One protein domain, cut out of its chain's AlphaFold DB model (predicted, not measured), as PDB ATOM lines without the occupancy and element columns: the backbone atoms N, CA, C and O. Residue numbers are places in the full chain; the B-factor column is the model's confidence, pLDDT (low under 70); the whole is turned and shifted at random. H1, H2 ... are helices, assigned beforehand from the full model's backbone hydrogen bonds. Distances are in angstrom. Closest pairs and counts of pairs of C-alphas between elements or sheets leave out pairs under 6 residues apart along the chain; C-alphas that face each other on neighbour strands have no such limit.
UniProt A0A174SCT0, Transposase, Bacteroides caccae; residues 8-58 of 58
ATOM      1  N   ASP A   8      -0.931 -33.922  44.663       92.25
ATOM      2  CA  ASP A   8      -1.927 -34.134  45.715       92.25
ATOM      3  C   ASP A   8      -3.274 -33.521  45.329       92.25
ATOM      4  O   ASP A   8      -4.319 -34.167  45.477       92.25
ATOM      5  N   SER A   9      -3.258 -32.327  44.732       90.75
ATOM      6  CA  SER A   9      -4.453 -31.703  44.154       90.75
ATOM      7  C   SER A   9      -5.070 -32.566  43.047       90.75
ATOM      8  O   SER A   9      -6.278 -32.833  43.055       90.75
ATOM      9  N   ILE A  10      -4.241 -33.110  42.146       91.81
ATOM     10  CA  ILE A  10      -4.690 -34.018  41.079       91.81
ATOM     11  C   ILE A  10      -5.301 -35.291  41.664       91.81
ATOM     12  O   ILE A  10      -6.387 -35.703  41.243       91.81
ATOM     13  N   ARG A  11      -4.654 -35.909  42.660       92.50
ATOM     14  CA  ARG A  11      -5.171 -37.107  43.336       92.50
ATOM     15  C   ARG A  11      -6.544 -36.840  43.948       92.50
ATOM     16  O   ARG A  11      -7.472 -37.619  43.723       92.50
ATOM     17  N   LYS A  12      -6.689 -35.743  44.696       94.88
ATOM     18  CA  LYS A  12      -7.950 -35.381  45.354       94.88
ATOM     19  C   LYS A  12      -9.074 -35.187  44.333       94.88
ATOM     20  O   LYS A  12     -10.123 -35.820  44.456       94.88
ATOM     21  N   LYS A  13      -8.822 -34.397  43.288       93.25
ATOM     22  CA  LYS A  13      -9.795 -34.131  42.220       93.25
ATOM     23  C   LYS A  13     -10.174 -35.398  41.447       93.25
ATOM     24  O   LYS A  13     -11.343 -35.594  41.130       93.25
ATOM     25  N   THR A  14      -9.212 -36.291  41.205       94.75
ATOM     26  CA  THR A  14      -9.455 -37.594  40.559       94.75
ATOM     27  C   THR A  14     -10.434 -38.434  41.376       94.75
ATOM     28  O   THR A  14     -11.398 -38.961  40.830       94.75
ATOM     29  N   ILE A  15     -10.231 -38.525  42.695       96.19
ATOM     30  CA  ILE A  15     -11.125 -39.277  43.587       96.19
ATOM     31  C   ILE A  15     -12.535 -38.669  43.589       96.19
ATOM     32  O   ILE A  15     -13.517 -39.409  43.551       96.19
ATOM     33  N   GLU A  16     -12.654 -37.341  43.620       95.81
ATOM     34  CA  GLU A  16     -13.948 -36.646  43.562       95.81
ATOM     35  C   GLU A  16     -14.689 -36.911  42.241       95.81
ATOM     36  O   GLU A  16     -15.879 -37.226  42.258       95.81
ATOM     37  N   GLN A  17     -13.995 -36.854  41.100       94.44
ATOM     38  CA  GLN A  17     -14.592 -37.134  39.791       94.44
ATOM     39  C   GLN A  17     -14.983 -38.603  39.619       94.44
ATOM     40  O   GLN A  17     -16.082 -38.873  39.134       94.44
ATOM     41  N   LEU A  18     -14.147 -39.539  40.082       95.56
ATOM     42  CA  LEU A  18     -14.457 -40.972  40.085       95.56
ATOM     43  C   LEU A  18     -15.734 -41.264  40.878       95.56
ATOM     44  O   LEU A  18     -16.622 -41.957  40.387       95.56
ATOM     45  N   LYS A  19     -15.858 -40.691  42.081       95.94
ATOM     46  CA  LYS A  19     -17.070 -40.820  42.905       95.94
ATOM     47  C   LYS A  19     -18.304 -40.216  42.232       95.94
ATOM     48  O   LYS A  19     -19.403 -40.721  42.424       95.94
ATOM     49  N   ALA A  20     -18.125 -39.149  41.458       95.44
ATOM     50  CA  ALA A  20     -19.199 -38.468  40.741       95.44
ATOM     51  C   ALA A  20     -19.537 -39.093  39.372       95.44
ATOM     52  O   ALA A  20     -20.441 -38.595  38.703       95.44
ATOM     53  N   GLY A  21     -18.807 -40.125  38.921       94.81
ATOM     54  CA  GLY A  21     -18.961 -40.694  37.577       94.81
ATOM     55  C   GLY A  21     -18.610 -39.714  36.451       94.81
ATOM     56  O   GLY A  21     -19.091 -39.862  35.329       94.81
ATOM     57  N   LYS A  22     -17.810 -38.684  36.750       92.94
ATOM     58  CA  LYS A  22     -17.378 -37.677  35.776       92.94
ATOM     59  C   LYS A  22     -16.146 -38.166  35.005       92.94
ATOM     60  O   LYS A  22     -15.336 -38.906  35.570       92.94
ATOM     61  N   PRO A  23     -15.975 -37.753  33.739       92.44
ATOM     62  CA  PRO A  23     -14.756 -38.035  32.991       92.44
ATOM     63  C   PRO A  23     -13.525 -37.463  33.707       92.44
ATOM     64  O   PRO A  23     -13.598 -36.436  34.373       92.44
ATOM     65  N   LEU A  24     -12.391 -38.155  33.569       92.88
ATOM     66  CA  LEU A  24     -11.092 -37.725  34.110       92.88
ATOM     67  C   LEU A  24     -10.252 -36.960  33.083       92.88
ATOM     68  O   LEU A  24      -9.255 -36.328  33.434       92.88
ATOM     69  N   LEU A  25     -10.649 -37.056  31.813       88.25
ATOM     70  CA  LEU A  25      -9.951 -36.537  30.648       88.25
ATOM     71  C   LEU A  25     -10.844 -35.516  29.943       88.25
ATOM     72  O   LEU A  25     -11.877 -35.869  29.380       88.25
ATOM     73  N   GLY A  26     -10.387 -34.272  29.934       86.44
ATOM     74  CA  GLY A  26     -11.076 -33.118  29.372       86.44
ATOM     75  C   GLY A  26     -10.386 -31.853  29.864       86.44
ATOM     76  O   GLY A  26      -9.578 -31.923  30.786       86.44
ATOM     77  N   LYS A  27     -10.661 -30.703  29.239       82.25
ATOM     78  CA  LYS A  27      -9.955 -29.435  29.516       82.25
ATOM     79  C   LYS A  27      -9.946 -29.061  31.006       82.25
ATOM     80  O   LYS A  27      -8.943 -28.552  31.494       82.25
ATOM     81  N   ASP A  28     -11.036 -29.361  31.705       86.31
ATOM     82  CA  ASP A  28     -11.252 -28.980  33.103       86.31
ATOM     83  C   ASP A  28     -11.221 -30.180  34.063       86.31
ATOM     84  O   ASP A  28     -11.533 -30.036  35.249       86.31
ATOM     85  N   ASP A  29     -10.828 -31.362  33.588       90.50
ATOM     86  CA  ASP A  29     -10.868 -32.594  34.373       90.50
ATOM     87  C   ASP A  29      -9.568 -32.858  35.138       90.50
ATOM     88  O   ASP A  29      -8.581 -32.124  35.027       90.50
ATOM     89  N   ALA A  30      -9.580 -33.878  35.996       92.00
ATOM     90  CA  ALA A  30      -8.486 -34.160  36.917       92.00
ATOM     91  C   ALA A  30      -7.139 -34.393  36.215       92.00
ATOM     92  O   ALA A  30      -6.102 -34.022  36.762       92.00
ATOM     93  N   PHE A  31      -7.134 -34.960  35.003       93.00
ATOM     94  CA  PHE A  31      -5.899 -35.282  34.282       93.00
ATOM     95  C   PHE A  31      -5.445 -34.216  33.275       93.00
ATOM     96  O   PHE A  31      -4.354 -34.363  32.724       93.00
ATOM     97  N   ALA A  32      -6.191 -33.126  33.058       92.12
ATOM     98  CA  ALA A  32      -5.742 -32.004  32.219       92.12
ATOM     99  C   ALA A  32      -4.320 -31.497  32.548       92.12
ATOM    100  O   ALA A  32      -3.491 -31.417  31.632       92.12
ATOM    101  N   PRO A  33      -3.987 -31.190  33.822       90.50
ATOM    102  CA  PRO A  33      -2.641 -30.739  34.173       90.50
ATOM    103  C   PRO A  33      -1.584 -31.824  33.928       90.50
ATOM    104  O   PRO A  33      -0.501 -31.516  33.431       90.50
ATOM    105  N   LEU A  34      -1.897 -33.096  34.205       90.94
ATOM    106  CA  LEU A  34      -0.985 -34.223  33.964       90.94
ATOM    107  C   LEU A  34      -0.658 -34.378  32.477       90.94
ATOM    108  O   LEU A  34       0.512 -34.481  32.111       90.94
ATOM    109  N   LEU A  35      -1.675 -34.338  31.617       91.31
ATOM    110  CA  LEU A  35      -1.487 -34.425  30.173       91.31
ATOM    111  C   LEU A  35      -0.677 -33.234  29.643       91.31
ATOM    112  O   LEU A  35       0.242 -33.423  28.852       91.31
ATOM    113  N   THR A  36      -0.963 -32.025  30.131       90.44
ATOM    114  CA  THR A  36      -0.201 -30.813  29.786       90.44
ATOM    115  C   THR A  36       1.275 -30.955  30.159       90.44
ATOM    116  O   THR A  36       2.147 -30.629  29.356       90.44
ATOM    117  N   SER A  37       1.565 -31.492  31.347       89.69
ATOM    118  CA  SER A  37       2.934 -31.741  31.812       89.69
ATOM    119  C   SER A  37       3.688 -32.706  30.889       89.69
ATOM    120  O   SER A  37       4.797 -32.402  30.448       89.69
ATOM    121  N   ILE A  38       3.056 -33.824  30.506       91.38
ATOM    122  CA  ILE A  38       3.642 -34.817  29.592       91.38
ATOM    123  C   ILE A  38       3.921 -34.205  28.213       91.38
ATOM    124  O   ILE A  38       5.012 -34.379  27.670       91.38
ATOM    125  N   LEU A  39       2.961 -33.463  27.651       92.94
ATOM    126  CA  LEU A  39       3.108 -32.836  26.334       92.94
ATOM    127  C   LEU A  39       4.210 -31.772  26.324       92.94
ATOM    128  O   LEU A  39       5.000 -31.716  25.382       92.94
ATOM    129  N   ASN A  40       4.305 -30.965  27.382       90.94
ATOM    130  CA  ASN A  40       5.372 -29.979  27.523       90.94
ATOM    131  C   ASN A  40       6.745 -30.650  27.641       90.94
ATOM    132  O   ASN A  40       7.683 -30.215  26.978       90.94
ATOM    133  N   ALA A  41       6.859 -31.732  28.417       91.56
ATOM    134  CA  ALA A  41       8.105 -32.484  28.544       91.56
ATOM    135  C   ALA A  41       8.546 -33.106  27.208       91.56
ATOM    136  O   ALA A  41       9.718 -33.012  26.842       91.56
ATOM    137  N   ALA A  42       7.610 -33.686  26.449       93.62
ATOM    138  CA  ALA A  42       7.887 -34.219  25.117       93.62
ATOM    139  C   ALA A  42       8.360 -33.116  24.154       93.62
ATOM    140  O   ALA A  42       9.367 -33.277  23.469       93.62
ATOM    141  N   LEU A  43       7.684 -31.962  24.153       92.12
ATOM    142  CA  LEU A  43       8.055 -30.814  23.326       92.12
ATOM    143  C   LEU A  43       9.441 -30.251  23.685       92.12
ATOM    144  O   LEU A  43      10.198 -29.862  22.797       92.12
ATOM    145  N   GLU A  44       9.778 -30.183  24.971       90.38
ATOM    146  CA  GLU A  44      11.101 -29.760  25.446       90.38
ATOM    147  C   GLU A  44      12.196 -30.732  24.972       90.38
ATOM    148  O   GLU A  44      13.240 -30.302  24.474       90.38
ATOM    149  N   GLY A  45      11.928 -32.041  25.047       89.56
ATOM    150  CA  GLY A  45      12.815 -33.087  24.534       89.56
ATOM    151  C   GLY A  45      13.067 -32.968  23.028       89.56
ATOM    152  O   GLY A  45      14.220 -32.975  22.592       89.56
ATOM    153  N   GLU A  46      12.010 -32.762  22.239       89.19
ATOM    154  CA  GLU A  46      12.101 -32.543  20.788       89.19
ATOM    155  C   GLU A  46      12.928 -31.293  20.446       89.19
ATOM    156  O   GLU A  46      13.817 -31.332  19.590       89.19
ATOM    157  N   LYS A  47      12.708 -30.178  21.157       90.06
ATOM    158  CA  LYS A  47      13.506 -28.950  20.979       90.06
ATOM    159  C   LYS A  47      14.987 -29.195  21.255       90.06
ATOM    160  O   LYS A  47      15.836 -28.703  20.507       90.06
ATOM    161  N   MET A  48      15.301 -29.950  22.308       83.88
ATOM    162  CA  MET A  48      16.681 -30.278  22.655       83.88
ATOM    163  C   MET A  48      17.344 -31.126  21.566       83.88
ATOM    164  O   MET A  48      18.476 -30.839  21.174       83.88
ATOM    165  N   HIS A  49      16.628 -32.109  21.019       83.69
ATOM    166  CA  HIS A  49      17.108 -32.937  19.913       83.69
ATOM    167  C   HIS A  49      17.410 -32.090  18.663       83.69
ATOM    168  O   HIS A  49      18.505 -32.179  18.103       83.69
ATOM    169  N   ILE A  50      16.502 -31.192  18.262       83.88
ATOM    170  CA  ILE A  50      16.713 -30.301  17.106       83.88
ATOM    171  C   ILE A  50      17.936 -29.394  17.314       83.88
ATOM    172  O   ILE A  50      18.727 -29.191  16.390       83.88
ATOM    173  N   LEU A  51      18.113 -28.854  18.525       80.12
ATOM    174  CA  LEU A  51      19.253 -27.997  18.851       80.12
ATOM    175  C   LEU A  51      20.581 -28.765  18.824       80.12
ATOM    176  O   LEU A  51      21.582 -28.222  18.358       80.12
ATOM    177  N   GLN A  52      20.601 -30.011  19.303       79.62
ATOM    178  CA  GLN A  52      21.784 -30.873  19.231       79.62
ATOM    179  C   GLN A  52      22.147 -31.203  17.782       79.62
ATOM    180  O   GLN A  52      23.302 -31.042  17.402       79.62
ATOM    181  N   LYS A  53      21.160 -31.551  16.951       78.88
ATOM    182  CA  LYS A  53      21.375 -31.828  15.527       78.88
ATOM    183  C   LYS A  53      21.985 -30.628  14.791       78.88
ATOM    184  O   LYS A  53      23.006 -30.766  14.132       78.88
ATOM    185  N   LYS A  54      21.441 -29.422  15.003       74.50
ATOM    186  CA  LYS A  54      21.990 -28.178  14.427       74.50
ATOM    187  C   LYS A  54      23.434 -27.876  14.837       74.50
ATOM    188  O   LYS A  54      24.125 -27.205  14.083       74.50
ATOM    189  N   LYS A  55      23.865 -28.306  16.027       71.44
ATOM    190  CA  LYS A  55      25.248 -28.136  16.503       71.44
ATOM    191  C   LYS A  55      26.207 -29.191  15.954       71.44
ATOM    192  O   LYS A  55      27.402 -28.949  15.968       71.44
ATOM    193  N   SER A  56      25.703 -30.353  15.545       71.50
ATOM    194  CA  SER A  56      26.512 -31.408  14.923       71.50
ATOM    195  C   SER A  56      26.693 -31.214  13.417       71.50
ATOM    196  O   SER A  56      27.671 -31.711  12.872       71.50
ATOM    197  N   ASP A  57      25.775 -30.498  12.763       69.88
ATOM    198  CA  ASP A  57      25.795 -30.249  11.314       69.88
ATOM    199  C   ASP A  57      26.595 -28.985  10.903       69.88
ATOM    200  O   ASP A  57      26.594 -28.623   9.725       69.88
ATOM    201  N   GLY A  58      27.249 -28.290  11.845       56.12
ATOM    202  CA  GLY A  58      28.056 -27.081  11.604       56.12
ATOM    203  C   GLY A  58      29.419 -27.156  12.268       56.12
ATOM    204  O   GLY A  58      30.378 -26.634  11.661       56.12
TER     205      GLY A  58
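This is residues 8 to 58 of the 58 residues of the protein "Transposase" of Bacteroides caccae (UniProt A0A174SCT0). A small head, made by the short helix H1, the loop of residues 20 to 31 and the beginning of the long helix H2, has one long arm that sticks out from it: residues 37 to 58, of which 37 to 56 belong to H2. The printed part has 51 residues with two named helices, H1 then H2, and no named strand; the class is all helix. The whole is extended, with a radius of gyration of the C-alphas of 17.2 A, and a rod spanning 57 by 19 by 11 A.

H1, residues 8 to 19, and H2, residues 32 to 56, are close but not clearly touching; their closest C-alphas, those of Ile 10 and Pro 33, are 7.9 A apart. They run opposite ways at a steep tilt of 48 degrees. In H1 and H2 every O i to N i+4 pair is within hydrogen-bond range.

H1 begins at C-alpha 8 (-1.927, -34.134, 45.715) and measures 16.8 A. H2 measures 36.6 A and ends at C-alpha 56 (26.512, -31.408, 14.923).

The C-alphas farthest apart, those of Ala 20 and Gly 58, are 56.7 A apart. The link from H1 to H2, 12 residues, is long. The printed part has no cut. Residues 57 to 58 have pLDDT under 70.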